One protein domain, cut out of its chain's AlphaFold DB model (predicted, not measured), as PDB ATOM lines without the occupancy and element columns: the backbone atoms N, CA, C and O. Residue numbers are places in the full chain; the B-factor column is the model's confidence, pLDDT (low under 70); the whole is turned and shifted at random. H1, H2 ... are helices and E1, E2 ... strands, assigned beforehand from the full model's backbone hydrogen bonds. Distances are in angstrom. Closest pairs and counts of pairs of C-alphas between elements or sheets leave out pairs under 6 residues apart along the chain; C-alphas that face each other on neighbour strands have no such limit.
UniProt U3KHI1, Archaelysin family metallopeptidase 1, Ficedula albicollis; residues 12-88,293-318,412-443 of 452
ATOM      1  N   PHE A  12      16.633  83.319   9.447       89.44
ATOM      2  CA  PHE A  12      15.522  83.853  10.218       89.44
ATOM      3  C   PHE A  12      16.046  84.934  11.168       89.44
ATOM      4  O   PHE A  12      17.219  84.910  11.564       89.44
ATOM      5  N   GLY A  13      15.186  85.879  11.545       91.38
ATOM      6  CA  GLY A  13      15.538  86.893  12.535       91.38
ATOM      7  C   GLY A  13      15.908  86.254  13.887       91.38
ATOM      8  O   GLY A  13      15.324  85.226  14.253       91.38
ATOM      9  N   PRO A  14      16.820  86.862  14.675       94.06
ATOM     10  CA  PRO A  14      17.219  86.367  15.998       94.06
ATOM     11  C   PRO A  14      16.044  85.986  16.900       94.06
ATOM     12  O   PRO A  14      16.074  84.963  17.581       94.06
ATOM     13  N   ARG A  15      14.957  86.765  16.857       92.88
ATOM     14  CA  ARG A  15      13.760  86.488  17.650       92.88
ATOM     15  C   ARG A  15      13.060  85.194  17.233       92.88
ATOM     16  O   ARG A  15      12.754  84.382  18.097       92.88
ATOM     17  N   ALA A  16      12.871  84.976  15.933       94.88
ATOM     18  CA  ALA A  16      12.272  83.747  15.419       94.88
ATOM     19  C   ALA A  16      13.123  82.517  15.777       94.88
ATOM     20  O   ALA A  16      12.578  81.488  16.155       94.88
ATOM     21  N   LEU A  17      14.456  82.637  15.744       96.69
ATOM     22  CA  LEU A  17      15.371  81.569  16.164       96.69
ATOM     23  C   LEU A  17      15.298  81.300  17.676       96.69
ATOM     24  O   LEU A  17      15.318  80.141  18.093       96.69
ATOM     25  N   LYS A  18      15.172  82.352  18.497       96.50
ATOM     26  CA  LYS A  18      14.966  82.241  19.951       96.50
ATOM     27  C   LYS A  18      13.637  81.560  20.263       96.50
ATOM     28  O   LYS A  18      13.628  80.609  21.039       96.50
ATOM     29  N   ASP A  19      12.548  81.980  19.626       96.31
ATOM     30  CA  ASP A  19      11.224  81.383  19.811       96.31
ATOM     31  C   ASP A  19      11.203  79.929  19.293       96.31
ATOM     32  O   ASP A  19      10.688  79.047  19.975       96.31
ATOM     33  N   ALA A  20      11.873  79.625  18.176       97.81
ATOM     34  CA  ALA A  20      11.976  78.263  17.653       97.81
ATOM     35  C   ALA A  20      12.774  77.315  18.563       97.81
ATOM     36  O   ALA A  20      12.461  76.123  18.677       97.81
ATOM     37  N   LEU A  21      13.823  77.840  19.203       98.00
ATOM     38  CA  LEU A  21      14.644  77.097  20.150       98.00
ATOM     39  C   LEU A  21      13.954  76.953  21.499       98.00
ATOM     40  O   LEU A  21      13.987  75.852  22.035       98.00
ATOM     41  N   ILE A  22      13.401  78.030  22.069       97.00
ATOM     42  CA  ILE A  22      12.936  78.118  23.464       97.00
ATOM     43  C   ILE A  22      11.437  77.797  23.610       97.00
ATOM     44  O   ILE A  22      11.071  77.171  24.610       97.00
ATOM     45  N   SER A  23      10.628  78.089  22.588       96.44
ATOM     46  CA  SER A  23       9.157  78.170  22.587       96.44
ATOM     47  C   SER A  23       8.593  79.394  23.324       96.44
ATOM     48  O   SER A  23       9.199  79.953  24.244       96.44
ATOM     49  N   THR A  24       7.405  79.819  22.887       94.06
ATOM     50  CA  THR A  24       6.613  80.869  23.543       94.06
ATOM     51  C   THR A  24       5.716  80.328  24.663       94.06
ATOM     52  O   THR A  24       5.262  81.108  25.498       94.06
ATOM     53  N   ASP A  25       5.514  79.005  24.733       96.88
ATOM     54  CA  ASP A  25       4.766  78.330  25.795       96.88
ATOM     55  C   ASP A  25       5.556  78.367  27.125       96.88
ATOM     56  O   ASP A  25       6.664  77.815  27.204       96.88
ATOM     57  N   PRO A  26       4.995  78.950  28.206       97.00
ATOM     58  CA  PRO A  26       5.624  78.977  29.527       97.00
ATOM     59  C   PRO A  26       6.032  77.595  30.060       97.00
ATOM     60  O   PRO A  26       7.048  77.472  30.747       97.00
ATOM     61  N   VAL A  27       5.278  76.540  29.734       97.19
ATOM     62  CA  VAL A  27       5.584  75.167  30.163       97.19
ATOM     63  C   VAL A  27       6.858  74.668  29.483       97.19
ATOM     64  O   VAL A  27       7.721  74.060  30.125       97.19
ATOM     65  N   LEU A  28       7.019  74.950  28.189       97.44
ATOM     66  CA  LEU A  28       8.200  74.548  27.422       97.44
ATOM     67  C   LEU A  28       9.429  75.402  27.744       97.44
ATOM     68  O   LEU A  28      10.553  74.891  27.678       97.44
ATOM     69  N   GLN A  29       9.224  76.653  28.156       97.31
ATOM     70  CA  GLN A  29      10.265  77.511  28.721       97.31
ATOM     71  C   GLN A  29      10.774  76.973  30.058       97.31
ATOM     72  O   GLN A  29      11.983  76.873  30.265       97.31
ATOM     73  N   GLU A  30       9.878  76.561  30.957       97.56
ATOM     74  CA  GLU A  30      10.268  75.948  32.228       97.56
ATOM     75  C   GLU A  30      10.998  74.614  31.999       97.56
ATOM     76  O   GLU A  30      12.016  74.335  32.642       97.56
ATOM     77  N   LEU A  31      10.529  73.810  31.039       96.88
ATOM     78  CA  LEU A  31      11.194  72.572  30.634       96.88
ATOM     79  C   LEU A  31      12.613  72.839  30.114       96.88
ATOM     80  O   LEU A  31      13.548  72.162  30.537       96.88
ATOM     81  N   TYR A  32      12.796  73.852  29.263       97.50
ATOM     82  CA  TYR A  32      14.118  74.301  28.813       97.50
ATOM     83  C   TYR A  32      14.993  74.751  29.988       97.50
ATOM     84  O   TYR A  32      16.155  74.356  30.107       97.50
ATOM     85  N   ALA A  33      14.423  75.545  30.897       96.00
ATOM     86  CA  ALA A  33      15.135  76.091  32.036       96.00
ATOM     87  C   ALA A  33      15.653  75.003  32.988       96.00
ATOM     88  O   ALA A  33      16.746  75.166  33.535       96.00
ATOM     89  N   LYS A  34      14.894  73.915  33.156       96.62
ATOM     90  CA  LYS A  34      15.253  72.751  33.978       96.62
ATOM     91  C   LYS A  34      16.203  71.783  33.277       96.62
ATOM     92  O   LYS A  34      17.022  71.165  33.950       96.62
ATOM     93  N   ALA A  35      16.074  71.621  31.959       96.25
ATOM     94  CA  ALA A  35      16.853  70.647  31.195       96.25
ATOM     95  C   ALA A  35      18.323  71.052  31.032       96.25
ATOM     96  O   ALA A  35      19.190  70.180  31.038       96.25
ATOM     97  N   PHE A  36      18.600  72.352  30.905       97.25
ATOM     98  CA  PHE A  36      19.931  72.849  30.569       97.25
ATOM     99  C   PHE A  36      20.560  73.653  31.699       97.25
ATOM    100  O   PHE A  36      19.945  74.540  32.302       97.25
ATOM    101  N   SER A  37      21.839  73.381  31.938       95.75
ATOM    102  CA  SER A  37      22.691  74.241  32.745       95.75
ATOM    103  C   SER A  37      22.876  75.604  32.081       95.75
ATOM    104  O   SER A  37      22.555  75.833  30.916       95.75
ATOM    105  N   ARG A  38      23.442  76.537  32.834       94.94
ATOM    106  CA  ARG A  38      23.736  77.875  32.345       94.94
ATOM    107  C   ARG A  38      24.669  77.891  31.127       94.94
ATOM    108  O   ARG A  38      24.388  78.595  30.162       94.94
ATOM    109  N   ALA A  39      25.761  77.130  31.189       95.75
ATOM    110  CA  ALA A  39      26.724  77.042  30.096       95.75
ATOM    111  C   ALA A  39      26.073  76.448  28.840       95.75
ATOM    112  O   ALA A  39      26.255  76.969  27.746       95.75
ATOM    113  N   GLU A  40      25.222  75.429  29.007       97.25
ATOM    114  CA  GLU A  40      24.452  74.844  27.904       97.25
ATOM    115  C   GLU A  40      23.449  75.836  27.305       97.25
ATOM    116  O   GLU A  40      23.329  75.904  26.088       97.25
ATOM    117  N   LYS A  41      22.765  76.646  28.122       96.94
ATOM    118  CA  LYS A  41      21.853  77.684  27.616       96.94
ATOM    119  C   LYS A  41      22.582  78.733  26.789       96.94
ATOM    120  O   LYS A  41      22.092  79.093  25.726       96.94
ATOM    121  N   LEU A  42      23.746  79.193  27.248       96.12
ATOM    122  CA  LEU A  42      24.544  80.141  26.476       96.12
ATOM    123  C   LEU A  42      25.078  79.499  25.189       96.12
ATOM    124  O   LEU A  42      25.014  80.110  24.130       96.12
ATOM    125  N   PHE A  43      25.534  78.250  25.249       97.31
ATOM    126  CA  PHE A  43      25.941  77.505  24.059       97.31
ATOM    127  C   PHE A  43      24.800  77.381  23.036       97.31
ATOM    128  O   PHE A  43      24.992  77.649  21.856       97.31
ATOM    129  N   LEU A  44      23.591  77.027  23.479       97.81
ATOM    130  CA  LEU A  44      22.418  76.935  22.607       97.81
ATOM    131  C   LEU A  44      21.962  78.311  22.095       97.81
ATOM    132  O   LEU A  44      21.412  78.389  20.995       97.81
ATOM    133  N   SER A  45      22.227  79.391  22.840       96.56
ATOM    134  CA  SER A  45      21.911  80.762  22.417       96.56
ATOM    135  C   SER A  45      22.655  81.200  21.153       96.56
ATOM    136  O   SER A  45      22.186  82.100  20.461       96.56
ATOM    137  N   GLU A  46      23.726  80.497  20.757       95.94
ATOM    138  CA  GLU A  46      24.371  80.663  19.446       95.94
ATOM    139  C   GLU A  46      23.392  80.509  18.272       95.94
ATOM    140  O   GLU A  46      23.659  81.011  17.184       95.94
ATOM    141  N   ALA A  47      22.237  79.864  18.474       96.44
ATOM    142  CA  ALA A  47      21.175  79.831  17.474       96.44
ATOM    143  C   ALA A  47      20.698  81.230  17.077       96.44
ATOM    144  O   ALA A  47      20.453  81.479  15.905       96.44
ATOM    145  N   TYR A  48      20.542  82.120  18.057       95.38
ATOM    146  CA  TYR A  48      19.947  83.442  17.893       95.38
ATOM    147  C   TYR A  48      20.919  84.587  18.189       95.38
ATOM    148  O   TYR A  48      20.571  85.745  17.977       95.38
ATOM    149  N   ASN A  49      22.138  84.290  18.637       94.06
ATOM    150  CA  ASN A  49      23.189  85.275  18.830       94.06
ATOM    151  C   ASN A  49      23.625  85.863  17.466       94.06
ATOM    152  O   ASN A  49      24.115  85.116  16.611       94.06
ATOM    153  N   PRO A  50      23.491  87.183  17.230       88.19
ATOM    154  CA  PRO A  50      23.958  87.805  15.990       88.19
ATOM    155  C   PRO A  50      25.481  87.721  15.810       88.19
ATOM    156  O   PRO A  50      25.966  87.813  14.687       88.19
ATOM    157  N   GLN A  51      26.232  87.530  16.899       89.69
ATOM    158  CA  GLN A  51      27.689  87.364  16.909       89.69
ATOM    159  C   GLN A  51      28.118  85.894  17.070       89.69
ATOM    160  O   GLN A  51      29.233  85.628  17.523       89.69
ATOM    161  N   ARG A  52      27.244  84.938  16.727       91.94
ATOM    162  CA  ARG A  52      27.550  83.502  16.783       91.94
ATOM    163  C   ARG A  52      28.790  83.140  15.962       91.94
ATOM    164  O   ARG A  52      29.055  83.718  14.909       91.94
ATOM    165  N   THR A  53      29.514  82.131  16.424       92.69
ATOM    166  CA  THR A  53      30.736  81.614  15.784       92.69
ATOM    167  C   THR A  53      30.700  80.107  15.566       92.69
ATOM    168  O   THR A  53      31.432  79.598  14.721       92.69
ATOM    169  N   LEU A  54      29.845  79.387  16.302       94.31
ATOM    170  CA  LEU A  54      29.798  77.926  16.252       94.31
ATOM    171  C   LEU A  54      28.795  77.399  15.229       94.31
ATOM    172  O   LEU A  54      29.056  76.396  14.573       94.31
ATOM    173  N   PHE A  55      27.643  78.046  15.072       95.38
ATOM    174  CA  PHE A  55      26.587  77.550  14.190       95.38
ATOM    175  C   PHE A  55      26.362  78.496  13.016       95.38
ATOM    176  O   PHE A  55      26.163  79.698  13.187       95.38
ATOM    177  N   CYS A  56      26.380  77.936  11.810       93.12
ATOM    178  CA  CYS A  56      26.261  78.700  10.576       93.12
ATOM    179  C   CYS A  56      24.803  78.848  10.132       93.12
ATOM    180  O   CYS A  56      23.967  77.956  10.303       93.12
ATOM    181  N   THR A  57      24.519  79.972   9.493       93.38
ATOM    182  CA  THR A  57      23.288  80.241   8.746       93.38
ATOM    183  C   THR A  57      23.193  79.423   7.480       93.38
ATOM    184  O   THR A  57      24.180  78.887   6.971       93.38
ATOM    185  N   LEU A  58      21.971  79.318   6.968       92.12
ATOM    186  CA  LEU A  58      21.709  78.616   5.726       92.12
ATOM    187  C   LEU A  58      22.341  79.358   4.550       92.12
ATOM    188  O   LEU A  58      22.458  80.581   4.547       92.12
ATOM    189  N   LEU A  59      22.731  78.590   3.539       91.06
ATOM    190  CA  LEU A  59      23.273  79.105   2.290       91.06
ATOM    191  C   LEU A  59      22.408  78.584   1.151       91.06
ATOM    192  O   LEU A  59      22.364  77.377   0.936       91.06
ATOM    193  N   ILE A  60      21.762  79.492   0.427       89.00
ATOM    194  CA  ILE A  60      21.044  79.189  -0.809       89.00
ATOM    195  C   ILE A  60      22.051  79.278  -1.945       89.00
ATOM    196  O   ILE A  60      22.606  80.347  -2.217       89.00
ATOM    197  N   ARG A  61      22.315  78.150  -2.602       85.12
ATOM    198  CA  ARG A  61      23.339  78.087  -3.660       85.12
ATOM    199  C   ARG A  61      22.756  78.223  -5.050       85.12
ATOM    200  O   ARG A  61      23.383  78.812  -5.926       85.12
ATOM    201  N   THR A  62      21.562  77.680  -5.254       85.94
ATOM    202  CA  THR A  62      20.910  77.658  -6.562       85.94
ATOM    203  C   THR A  62      19.427  77.985  -6.433       85.94
ATOM    204  O   THR A  62      18.860  77.960  -5.344       85.94
ATOM    205  N   ALA A  63      18.775  78.276  -7.559       84.75
ATOM    206  CA  ALA A  63      17.323  78.454  -7.599       84.75
ATOM    207  C   ALA A  63      16.542  77.143  -7.360       84.75
ATOM    208  O   ALA A  63      15.330  77.193  -7.185       84.75
ATOM    209  N   PHE A  64      17.227  75.995  -7.360       84.94
ATOM    210  CA  PHE A  64      16.653  74.660  -7.163       84.94
ATOM    211  C   PHE A  64      17.019  74.067  -5.799       84.94
ATOM    212  O   PHE A  64      16.872  72.868  -5.594       84.94
ATOM    213  N   ASP A  65      17.514  74.899  -4.880       88.75
ATOM    214  CA  ASP A  65      17.912  74.464  -3.545       88.75
ATOM    215  C   ASP A  65      16.725  73.820  -2.811       88.75
ATOM    216  O   ASP A  65      15.589  74.318  -2.889       88.75
ATOM    217  N   TRP A  66      16.971  72.728  -2.077       90.00
ATOM    218  CA  TRP A  66      15.933  72.061  -1.283       90.00
ATOM    219  C   TRP A  66      15.156  73.048  -0.402       90.00
ATOM    220  O   TRP A  66      13.932  72.933  -0.283       90.00
ATOM    221  N   LEU A  67      15.853  74.038   0.169       88.44
ATOM    222  CA  LEU A  67      15.268  75.038   1.061       88.44
ATOM    223  C   LEU A  67      14.174  75.885   0.393       88.44
ATOM    224  O   LEU A  67      13.206  76.260   1.064       88.44
ATOM    225  N   LEU A  68      14.338  76.189  -0.900       88.88
ATOM    226  CA  LEU A  68      13.382  76.961  -1.701       88.88
ATOM    227  C   LEU A  68      12.237  76.089  -2.220       88.88
ATOM    228  O   LEU A  68      11.107  76.555  -2.327       88.88
ATOM    229  N   SER A  69      12.528  74.823  -2.513       86.19
ATOM    230  CA  SER A  69      11.552  73.874  -3.060       86.19
ATOM    231  C   SER A  69      10.540  73.371  -2.019       86.19
ATOM    232  O   SER A  69       9.510  72.823  -2.394       86.19
ATOM    233  N   HIS A  70      10.819  73.569  -0.726       80.00
ATOM    234  CA  HIS A  70       9.966  73.147   0.391       80.00
ATOM    235  C   HIS A  70       9.669  74.343   1.298       80.00
ATOM    236  O   HIS A  70      10.371  74.545   2.293       80.00
ATOM    237  N   PRO A  71       8.682  75.189   0.948       78.94
ATOM    238  CA  PRO A  71       8.389  76.417   1.678       78.94
ATOM    239  C   PRO A  71       7.688  76.193   3.030       78.94
ATOM    240  O   PRO A  71       7.487  77.170   3.752       78.94
ATOM    241  N   ASP A  72       7.381  74.950   3.411       83.00
ATOM    242  CA  ASP A  72       6.600  74.589   4.603       83.00
ATOM    243  C   ASP A  72       7.183  75.115   5.908       83.00
ATOM    244  O   ASP A  72       8.402  75.140   6.099       83.00
ATOM    245  N   ALA A  73       6.311  75.502   6.840       86.81
ATOM    246  CA  ALA A  73       6.715  76.061   8.124       86.81
ATOM    247  C   ALA A  73       7.821  75.206   8.784       86.81
ATOM    248  O   ALA A  73       7.626  74.004   8.992       86.81
ATOM    249  N   PRO A  74       8.995  75.790   9.098       92.44
ATOM    250  CA  PRO A  74      10.064  75.049   9.748       92.44
ATOM    251  C   PRO A  74       9.586  74.452  11.074       92.44
ATOM    252  O   PRO A  74       8.989  75.143  11.896       92.44
ATOM    253  N   GLU A  75       9.890  73.179  11.321       95.44
ATOM    254  CA  GLU A  75       9.548  72.548  12.596       95.44
ATOM    255  C   GLU A  75      10.374  73.198  13.722       95.44
ATOM    256  O   GLU A  75      11.597  73.041  13.772       95.44
ATOM    257  N   ASP A  76       9.740  73.912  14.645       97.38
ATOM    258  CA  ASP A  76      10.348  74.401  15.891       97.38
ATOM    259  C   ASP A  76      10.305  73.338  17.008       97.38
ATOM    260  O   ASP A  76       9.886  72.195  16.798       97.38
ATOM    261  N   PHE A  77      10.809  73.666  18.204       98.06
ATOM    262  CA  PHE A  77      10.757  72.739  19.336       98.06
ATOM    263  C   PHE A  77       9.322  72.450  19.809       98.06
ATOM    264  O   PHE A  77       9.038  71.324  20.210       98.06
ATOM    265  N   GLU A  78       8.424  73.433  19.766       97.50
ATOM    266  CA  GLU A  78       7.039  73.301  20.236       97.50
ATOM    267  C   GLU A  78       6.229  72.340  19.356       97.50
ATOM    268  O   GLU A  78       5.648  71.366  19.843       97.50
ATOM    269  N   THR A  79       6.287  72.536  18.040       96.38
ATOM    270  CA  THR A  79       5.679  71.670  17.023       96.38
ATOM    271  C   THR A  79       6.196  70.240  17.140       96.38
ATOM    272  O   THR A  79       5.416  69.277  17.135       96.38
ATOM    273  N   PHE A  80       7.515  70.092  17.307       96.19
ATOM    274  CA  PHE A  80       8.151  68.803  17.555       96.19
ATOM    275  C   PHE A  80       7.618  68.147  18.838       96.19
ATOM    276  O   PHE A  80       7.196  66.989  18.813       96.19
ATOM    277  N   TYR A  81       7.586  68.883  19.951       95.50
ATOM    278  CA  TYR A  81       7.152  68.379  21.254       95.50
ATOM    279  C   TYR A  81       5.710  67.859  21.213       95.50
ATOM    280  O   TYR A  81       5.439  66.730  21.630       95.50
ATOM    281  N   HIS A  82       4.783  68.620  20.626       94.06
ATOM    282  CA  HIS A  82       3.392  68.184  20.489       94.06
ATOM    283  C   HIS A  82       3.229  66.989  19.547       94.06
ATOM    284  O   HIS A  82       2.396  66.112  19.794       94.06
ATOM    285  N   THR A  83       4.034  66.912  18.486       91.75
ATOM    286  CA  THR A  83       4.050  65.747  17.594       91.75
ATOM    287  C   THR A  83       4.571  64.506  18.308       91.75
ATOM    288  O   THR A  83       3.984  63.432  18.169       91.75
ATOM    289  N   MET A  84       5.604  64.650  19.138       88.81
ATOM    290  CA  MET A  84       6.149  63.566  19.953       88.81
ATOM    291  C   MET A  84       5.157  63.059  20.997       88.81
ATOM    292  O   MET A  84       5.013  61.849  21.136       88.81
ATOM    293  N   LEU A  85       4.407  63.938  21.669       88.75
ATOM    294  CA  LEU A  85       3.377  63.518  22.629       88.75
ATOM    295  C   LEU A  85       2.281  62.647  21.997       88.75
ATOM    296  O   LEU A  85       1.718  61.776  22.657       88.75
ATOM    297  N   ARG A  86       1.978  62.861  20.710       85.56
ATOM    298  CA  ARG A  86       1.020  62.030  19.961       85.56
ATOM    299  C   ARG A  86       1.595  60.669  19.571       85.56
ATOM    300  O   ARG A  86       0.835  59.728  19.332       85.56
ATOM    301  N   ARG A  87       2.922  60.537  19.494       78.75
ATOM    302  CA  ARG A  87       3.577  59.271  19.163       78.75
ATOM    303  C   ARG A  87       3.540  58.346  20.378       78.75
ATOM    304  O   ARG A  87       4.077  58.653  21.434       78.75
ATOM    305  N   LYS A  88       2.978  57.147  20.206       63.94
ATOM    306  CA  LYS A  88       3.054  56.052  21.194       63.94
ATOM    307  C   LYS A  88       4.442  55.391  21.194       63.94
ATOM    308  O   LYS A  88       4.541  54.166  21.128       63.94
ATOM    309  N   PRO A 293      23.664  68.550  14.414       97.88
ATOM    310  CA  PRO A 293      22.406  69.261  14.490       97.88
ATOM    311  C   PRO A 293      22.652  70.716  14.906       97.88
ATOM    312  O   PRO A 293      23.452  70.991  15.800       97.88
ATOM    313  N   CYS A 294      21.912  71.653  14.310       98.06
ATOM    314  CA  CYS A 294      21.847  73.021  14.826       98.06
ATOM    315  C   CYS A 294      21.239  73.034  16.243       98.06
ATOM    316  O   CYS A 294      20.582  72.060  16.619       98.06
ATOM    317  N   PRO A 295      21.355  74.124  17.026       98.44
ATOM    318  CA  PRO A 295      20.913  74.127  18.422       98.44
ATOM    319  C   PRO A 295      19.432  73.767  18.615       98.44
ATOM    320  O   PRO A 295      19.077  73.111  19.592       98.44
ATOM    321  N   ILE A 296      18.565  74.124  17.659       98.56
ATOM    322  CA  ILE A 296      17.135  73.779  17.687       98.56
ATOM    323  C   ILE A 296      16.953  72.261  17.556       98.56
ATOM    324  O   ILE A 296      16.306  71.635  18.395       98.56
ATOM    325  N   CYS A 297      17.570  71.634  16.549       98.56
ATOM    326  CA  CYS A 297      17.545  70.178  16.392       98.56
ATOM    327  C   CYS A 297      18.309  69.453  17.507       98.56
ATOM    328  O   CYS A 297      17.920  68.351  17.883       98.56
ATOM    329  N   LEU A 298      19.350  70.067  18.071       98.56
ATOM    330  CA  LEU A 298      20.092  69.535  19.206       98.56
ATOM    331  C   LEU A 298      19.210  69.500  20.456       98.56
ATOM    332  O   LEU A 298      19.202  68.482  21.139       98.56
ATOM    333  N   ARG A 299      18.408  70.544  20.717       98.31
ATOM    334  CA  ARG A 299      17.402  70.539  21.791       98.31
ATOM    335  C   ARG A 299      16.378  69.423  21.582       98.31
ATOM    336  O   ARG A 299      16.078  68.695  22.526       98.31
ATOM    337  N   LYS A 300      15.859  69.255  20.360       98.12
ATOM    338  CA  LYS A 300      14.920  68.164  20.031       98.12
ATOM    339  C   LYS A 300      15.544  66.796  20.295       98.12
ATOM    340  O   LYS A 300      14.958  65.975  20.991       98.12
ATOM    341  N   LEU A 301      16.758  66.574  19.798       97.44
ATOM    342  CA  LEU A 301      17.482  65.322  19.988       97.44
ATOM    343  C   LEU A 301      17.785  65.060  21.472       97.44
ATOM    344  O   LEU A 301      17.578  63.949  21.959       97.44
ATOM    345  N   GLN A 302      18.218  66.087  22.206       97.25
ATOM    346  CA  GLN A 302      18.471  66.013  23.641       97.25
ATOM    347  C   GLN A 302      17.197  65.662  24.415       97.25
ATOM    348  O   GLN A 302      17.262  64.854  25.335       97.25
ATOM    349  N   HIS A 303      16.041  66.187  24.008       95.56
ATOM    350  CA  HIS A 303      14.759  65.844  24.613       95.56
ATOM    351  C   HIS A 303      14.389  64.364  24.419       95.56
ATOM    352  O   HIS A 303      13.855  63.746  25.337       95.56
ATOM    353  N   VAL A 304      14.700  63.777  23.255       93.25
ATOM    354  CA  VAL A 304      14.430  62.353  22.976       93.25
ATOM    355  C   VAL A 304      15.394  61.433  23.719       93.25
ATOM    356  O   VAL A 304      14.976  60.423  24.283       93.25
ATOM    357  N   VAL A 305      16.690  61.746  23.681       93.81
ATOM    358  CA  VAL A 305      17.747  60.826  24.127       93.81
ATOM    359  C   VAL A 305      18.156  61.066  25.584       93.81
ATOM    360  O   VAL A 305      18.477  60.119  26.300       93.81
ATOM    361  N   GLY A 306      18.124  62.316  26.046       94.19
ATOM    362  CA  GLY A 306      18.423  62.692  27.428       94.19
ATOM    363  C   GLY A 306      19.912  62.792  27.777       94.19
ATOM    364  O   GLY A 306      20.257  62.716  28.955       94.19
ATOM    365  N   PHE A 307      20.808  62.946  26.796       95.81
ATOM    366  CA  PHE A 307      22.233  63.172  27.069       95.81
ATOM    367  C   PHE A 307      22.509  64.591  27.591       95.81
ATOM    368  O   PHE A 307      21.725  65.518  27.385       95.81
ATOM    369  N   LYS A 308      23.673  64.772  28.224       96.88
ATOM    370  CA  LYS A 308      24.260  66.096  28.480       96.88
ATOM    371  C   LYS A 308      25.108  66.525  27.293       96.88
ATOM    372  O   LYS A 308      25.829  65.694  26.731       96.88
ATOM    373  N   LEU A 309      25.068  67.809  26.932       97.81
ATOM    374  CA  LEU A 309      25.731  68.280  25.709       97.81
ATOM    375  C   LEU A 309      27.242  68.037  25.764       97.81
ATOM    376  O   LEU A 309      27.818  67.474  24.835       97.81
ATOM    377  N   ILE A 310      27.870  68.371  26.893       97.81
ATOM    378  CA  ILE A 310      29.318  68.226  27.075       97.81
ATOM    379  C   ILE A 310      29.789  66.768  26.957       97.81
ATOM    380  O   ILE A 310      30.822  66.488  26.351       97.81
ATOM    381  N   GLU A 311      29.032  65.816  27.505       98.00
ATOM    382  CA  GLU A 311      29.385  64.395  27.438       98.00
ATOM    383  C   GLU A 311      29.281  63.875  26.000       98.00
ATOM    384  O   GLU A 311      30.166  63.144  25.548       98.00
ATOM    385  N   ARG A 312      28.248  64.306  25.263       97.62
ATOM    386  CA  ARG A 312      28.074  63.977  23.844       97.62
ATOM    387  C   ARG A 312      29.225  64.521  22.998       97.62
ATOM    388  O   ARG A 312      29.833  63.755  22.257       97.62
ATOM    389  N   TYR A 313      29.569  65.802  23.131       98.31
ATOM    390  CA  TYR A 313      30.634  66.400  22.319       98.31
ATOM    391  C   TYR A 313      32.015  65.801  22.604       98.31
ATOM    392  O   TYR A 313      32.761  65.537  21.665       98.31
ATOM    393  N   ARG A 314      32.335  65.462  23.862       98.31
ATOM    394  CA  ARG A 314      33.574  64.726  24.184       98.31
ATOM    395  C   ARG A 314      33.617  63.338  23.539       98.31
ATOM    396  O   ARG A 314      34.679  62.898  23.101       98.31
ATOM    397  N   LYS A 315      32.479  62.637  23.476       97.81
ATOM    398  CA  LYS A 315      32.388  61.329  22.808       97.81
ATOM    399  C   LYS A 315      32.567  61.440  21.301       97.81
ATOM    400  O   LYS A 315      33.330  60.660  20.740       97.81
ATOM    401  N   LEU A 316      31.939  62.430  20.676       97.62
ATOM    402  CA  LEU A 316      32.132  62.721  19.256       97.62
ATOM    403  C   LEU A 316      33.576  63.097  18.938       97.62
ATOM    404  O   LEU A 316      34.120  62.581  17.971       97.62
ATOM    405  N   TYR A 317      34.226  63.907  19.777       97.75
ATOM    406  CA  TYR A 317      35.641  64.242  19.612       97.75
ATOM    407  C   TYR A 317      36.523  62.991  19.629       97.75
ATOM    408  O   TYR A 317      37.294  62.769  18.700       97.75
ATOM    409  N   ALA A 318      36.351  62.112  20.621       96.94
ATOM    410  CA  ALA A 318      37.099  60.855  20.694       96.94
ATOM    411  C   ALA A 318      36.852  59.937  19.480       96.94
ATOM    412  O   ALA A 318      37.778  59.283  18.988       96.94
ATOM    413  N   ASP A 412      38.564  70.255  10.284       91.75
ATOM    414  CA  ASP A 412      37.730  71.421  10.587       91.75
ATOM    415  C   ASP A 412      36.647  71.042  11.609       91.75
ATOM    416  O   ASP A 412      36.380  71.780  12.555       91.75
ATOM    417  N   TYR A 413      36.073  69.845  11.460       94.31
ATOM    418  CA  TYR A 413      35.104  69.306  12.406       94.31
ATOM    419  C   TYR A 413      35.710  68.976  13.778       94.31
ATOM    420  O   TYR A 413      35.100  69.260  14.807       94.31
ATOM    421  N   GLU A 414      36.915  68.407  13.818       95.38
ATOM    422  CA  GLU A 414      37.671  68.166  15.050       95.38
ATOM    423  C   GLU A 414      37.895  69.465  15.842       95.38
ATOM    424  O   GLU A 414      37.544  69.528  17.020       95.38
ATOM    425  N   LEU A 415      38.387  70.519  15.185       95.88
ATOM    426  CA  LEU A 415      38.593  71.838  15.796       95.88
ATOM    427  C   LEU A 415      37.275  72.455  16.276       95.88
ATOM    428  O   LEU A 415      37.195  73.014  17.371       95.88
ATOM    429  N   TRP A 416      36.214  72.319  15.481       96.81
ATOM    430  CA  TRP A 416      34.885  72.781  15.864       96.81
ATOM    431  C   TRP A 416      34.374  72.086  17.138       96.81
ATOM    432  O   TRP A 416      33.804  72.737  18.018       96.81
ATOM    433  N   LEU A 417      34.626  70.780  17.289       97.75
ATOM    434  CA  LEU A 417      34.282  70.031  18.501       97.75
ATOM    435  C   LEU A 417      35.061  70.527  19.725       97.75
ATOM    436  O   LEU A 417      34.471  70.649  20.799       97.75
ATOM    437  N   GLU A 418      36.348  70.855  19.580       97.62
ATOM    438  CA  GLU A 418      37.150  71.443  20.666       97.62
ATOM    439  C   GLU A 418      36.571  72.779  21.133       97.62
ATOM    440  O   GLU A 418      36.401  72.996  22.334       97.62
ATOM    441  N   MET A 419      36.194  73.648  20.189       97.62
ATOM    442  CA  MET A 419      35.550  74.923  20.504       97.62
ATOM    443  C   MET A 419      34.217  74.720  21.236       97.62
ATOM    444  O   MET A 419      33.935  75.422  22.208       97.62
ATOM    445  N   CYS A 420      33.417  73.731  20.824       97.94
ATOM    446  CA  CYS A 420      32.162  73.401  21.499       97.94
ATOM    447  C   CYS A 420      32.383  72.911  22.933       97.94
ATOM    448  O   CYS A 420      31.680  73.336  23.851       97.94
ATOM    449  N   ILE A 421      33.371  72.036  23.141       98.31
ATOM    450  CA  ILE A 421      33.746  71.533  24.468       98.31
ATOM    451  C   ILE A 421      34.193  72.697  25.359       98.31
ATOM    452  O   ILE A 421      33.670  72.845  26.463       98.31
ATOM    453  N   ALA A 422      35.075  73.567  24.862       97.38
ATOM    454  CA  ALA A 422      35.549  74.736  25.600       97.38
ATOM    455  C   ALA A 422      34.407  75.702  25.966       97.38
ATOM    456  O   ALA A 422      34.353  76.204  27.090       97.38
ATOM    457  N   ALA A 423      33.459  75.931  25.051       95.81
ATOM    458  CA  ALA A 423      32.290  76.772  25.303       95.81
ATOM    459  C   ALA A 423      31.382  76.198  26.406       95.81
ATOM    460  O   ALA A 423      30.875  76.949  27.240       95.81
ATOM    461  N   LEU A 424      31.208  74.875  26.441       96.62
ATOM    462  CA  LEU A 424      30.376  74.174  27.424       96.62
ATOM    463  C   LEU A 424      31.045  74.000  28.796       96.62
ATOM    464  O   LEU A 424      30.348  73.845  29.796       96.62
ATOM    465  N   GLU A 425      32.376  74.020  28.862       96.00
ATOM    466  CA  GLU A 425      33.142  73.961  30.117       96.00
ATOM    467  C   GLU A 425      33.301  75.328  30.793       96.00
ATOM    468  O   GLU A 425      33.701  75.408  31.958       96.00
ATOM    469  N   ARG A 426      32.988  76.416  30.082       92.69
ATOM    470  CA  ARG A 426      33.165  77.770  30.593       92.69
ATOM    471  C   ARG A 426      32.239  78.049  31.778       92.69
ATOM    472  O   ARG A 426      31.039  77.779  31.747       92.69
ATOM    473  N   ASN A 427      32.790  78.693  32.804       86.12
ATOM    474  CA  ASN A 427      31.987  79.293  33.865       86.12
ATOM    475  C   ASN A 427      31.311  80.553  33.317       86.12
ATOM    476  O   ASN A 427      31.984  81.530  33.003       86.12
ATOM    477  N   VAL A 428      29.988  80.515  33.189       86.50
ATOM    478  CA  VAL A 428      29.177  81.626  32.672       86.50
ATOM    479  C   VAL A 428      28.546  82.380  33.855       86.50
ATOM    480  O   VAL A 428      28.151  81.742  34.832       86.50
ATOM    481  N   SER A 429      28.416  83.711  33.781       86.50
ATOM    482  CA  SER A 429      27.755  84.563  34.801       86.50
ATOM    483  C   SER A 429      26.334  84.984  34.394       86.50
ATOM    484  O   SER A 429      26.031  84.917  33.197       86.50
ATOM    485  N   GLU A 430      25.454  85.339  35.362       81.38
ATOM    486  CA  GLU A 430      24.017  85.709  35.166       81.38
ATOM    487  C   GLU A 430      23.801  86.690  34.029       81.38
ATOM    488  O   GLU A 430      22.965  86.463  33.151       81.38
ATOM    489  N   GLU A 431      24.696  87.652  33.980       86.31
ATOM    490  CA  GLU A 431      24.678  88.812  33.122       86.31
ATOM    491  C   GLU A 431      24.938  88.457  31.657       86.31
ATOM    492  O   GLU A 431      24.314  89.038  30.781       86.31
ATOM    493  N   GLU A 432      25.797  87.478  31.356       87.44
ATOM    494  CA  GLU A 432      26.148  87.170  29.962       87.44
ATOM    495  C   GLU A 432      24.971  86.600  29.163       87.44
ATOM    496  O   GLU A 432      24.732  87.005  28.029       87.44
ATOM    497  N   LEU A 433      24.220  85.664  29.752       86.75
ATOM    498  CA  LEU A 433      23.049  85.082  29.089       86.75
ATOM    499  C   LEU A 433      21.927  86.120  28.971       86.75
ATOM    500  O   LEU A 433      21.307  86.233  27.916       86.75
ATOM    501  N   ALA A 434      21.722  86.908  30.032       88.75
ATOM    502  CA  ALA A 434      20.760  88.002  30.029       88.75
ATOM    503  C   ALA A 434      21.095  89.040  28.949       88.75
ATOM    504  O   ALA A 434      20.204  89.466  28.227       88.75
ATOM    505  N   GLN A 435      22.375  89.372  28.761       91.00
ATOM    506  CA  GLN A 435      22.818  90.318  27.740       91.00
ATOM    507  C   GLN A 435      22.463  89.847  26.325       91.00
ATOM    508  O   GLN A 435      22.012  90.656  25.512       91.00
ATOM    509  N   VAL A 436      22.646  88.560  26.010       89.44
ATOM    510  CA  VAL A 436      22.259  88.011  24.697       89.44
ATOM    511  C   VAL A 436      20.743  88.087  24.524       89.44
ATOM    512  O   VAL A 436      20.261  88.558  23.493       89.44
ATOM    513  N   ASP A 437      19.988  87.680  25.545       88.69
ATOM    514  CA  ASP A 437      18.527  87.691  25.508       88.69
ATOM    515  C   ASP A 437      17.954  89.107  25.365       88.69
ATOM    516  O   ASP A 437      17.082  89.314  24.519       88.69
ATOM    517  N   GLU A 438      18.476  90.078  26.117       89.38
ATOM    518  CA  GLU A 438      18.119  91.498  26.031       89.38
ATOM    519  C   GLU A 438      18.461  92.083  24.662       89.38
ATOM    520  O   GLU A 438      17.653  92.808  24.085       89.38
ATOM    521  N   THR A 439      19.628  91.736  24.109       90.44
ATOM    522  CA  THR A 439      20.040  92.191  22.773       90.44
ATOM    523  C   THR A 439      19.052  91.715  21.713       90.44
ATOM    524  O   THR A 439      18.628  92.503  20.872       90.44
ATOM    525  N   VAL A 440      18.633  90.447  21.769       88.81
ATOM    526  CA  VAL A 440      17.638  89.899  20.835       88.81
ATOM    527  C   VAL A 440      16.257  90.514  21.040       88.81
ATOM    528  O   VAL A 440      15.581  90.835  20.062       88.81
ATOM    529  N   ASP A 441      15.843  90.728  22.287       85.38
ATOM    530  CA  ASP A 441      14.540  91.316  22.594       85.38
ATOM    531  C   ASP A 441      14.477  92.817  22.234       85.38
ATOM    532  O   ASP A 441      13.401  93.333  21.921       85.38
ATOM    533  N   ALA A 442      15.622  93.510  22.203       84.06
ATOM    534  CA  ALA A 442      15.750  94.912  21.804       84.06
ATOM    535  C   ALA A 442      15.673  95.146  20.283       84.06
ATOM    536  O   ALA A 442      15.332  96.253  19.859       84.06
ATOM    537  N   LEU A 443      15.895  94.125  19.444       78.88
ATOM    538  CA  LEU A 443      15.813  94.219  17.971       78.88
ATOM    539  C   LEU A 443      14.383  94.458  17.430       78.88
ATOM    540  O   LEU A 443      14.137  94.413  16.229       78.88
TER     541      LEU A 443
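What this domain is: This is residues 12 to 88, 293 to 318 and 412 to 443 of the 452 residues of the protein "Archaelysin family metallopeptidase 1" of Ficedula albicollis (UniProt U3KHI1). A cluster of short helices with a loop swung out from it: H3 and H6 lie nearest the middle, H5 packs side by side with H6, the opposite-running pair H7 and H8 packs on H3 through H8, and H9 packs on another part of H3. H1 meets the beginning of H6 with its end, H2 makes a corner with H1, and the stretch with E1 and H4 reaches out and folds back toward H5, its residues 61 to 66 sticking out. The printed part has 135 residues with nine named helices and one named strand, in the order H1 H2 H3 E1 H4 H5 H6 H7 H8 H9; the class is mostly helix, with 89 residues in helices and 3 in the strand. The whole is compact, with a radius of gyration of the C-alphas of 15.6 A, and spans 42 by 38 by 37 A.

Where its parts are: H1 covers residues 14 to 22, 11.9 A from first to last C-alpha, and begins with C-alpha 14 at (17.219, 86.367, 15.998). H2, residues 26 to 35, measures 14.1 A, and H3, residues 38 to 45, 10.5 A. Residues 46 to 57 hold no named element. E1, residues 58 to 60, is 6.6 A long, and H4, residues 66 to 69, is 5.1 A long. H5, residues 77 to 86, measures 14.5 A. After the first cut come H6, residues 295 to 305, 14.8 A long with C-alpha 295 at (20.913, 74.127, 18.422), and H7, residues 309 to 318, 14.5 A long. After the second cut, H8, residues 412 to 425, is the longest helix at 14 residues and 20.2 A. H9, residues 430 to 442, measures 18.2 A and ends with C-alpha 442 at (15.750, 94.912, 21.804).

How they stand to each other: H1 is the hub, touching four other helices. It touches H2 only at the corner, and only just, with 3 pairs of C-alphas within 8 A; the closest are Ile 22 and Gln 29 at 5.9 A. H1 touches H6, the closest C-alphas being those of Leu 21 and Ile 296 at 4.8 A, and they run the same way at a shallow tilt of 2 degrees. H1 and H5 touch only at their ends, closest at the C-alphas of Leu 21 and Phe 77, 5.9 A. H1 and H9 touch only at their ends, and only just, with 3 pairs of C-alphas within 8 A; the closest are Pro 14 and Val 440 at 6.0 A. H5 and H6 touch, with the C-alphas of Phe 77 and Lys 300 closest at 6.2 A, at a shallow tilt of 26 degrees, the same way. H3 touches H8 through residues 420 to 425 alone, closest at the C-alphas of Ala 39 and Leu 424, 5.4 A, at a steep tilt of 42 degrees, opposite ways. H3 touches H9 through residues 433 to 436 alone, with the C-alphas of Leu 42 and Leu 433 closest at 5.8 A. H7 and H8 touch with 13 pairs of C-alphas within 8 A, the closest being Tyr 317 and Leu 417 at 6.0 A; they run opposite ways at a shallow tilt of 34.7 degrees, only just short of steep. E1 pairs with no named strand, and H4 touches no helix. In H1, H2, H3, H5, H6, H7, H8 and H9 every O i to N i+4 pair is within hydrogen-bond range; H4 is too short for such a pair.

The domain as a whole: The two C-alphas farthest apart are those of Phe 64 and Ser 429, 44.5 A. Residues 89 to 292 are not printed, with 24.4 A from C-alpha 88 to C-alpha 293, and residues 319 to 411 are not printed, with 14.6 A from C-alpha 318 to C-alpha 412. Of the links that are printed whole, H3 to E1 is long, with 12 residues. The mean pLDDT of the printed part is 93.2, and residue 88 is under 70.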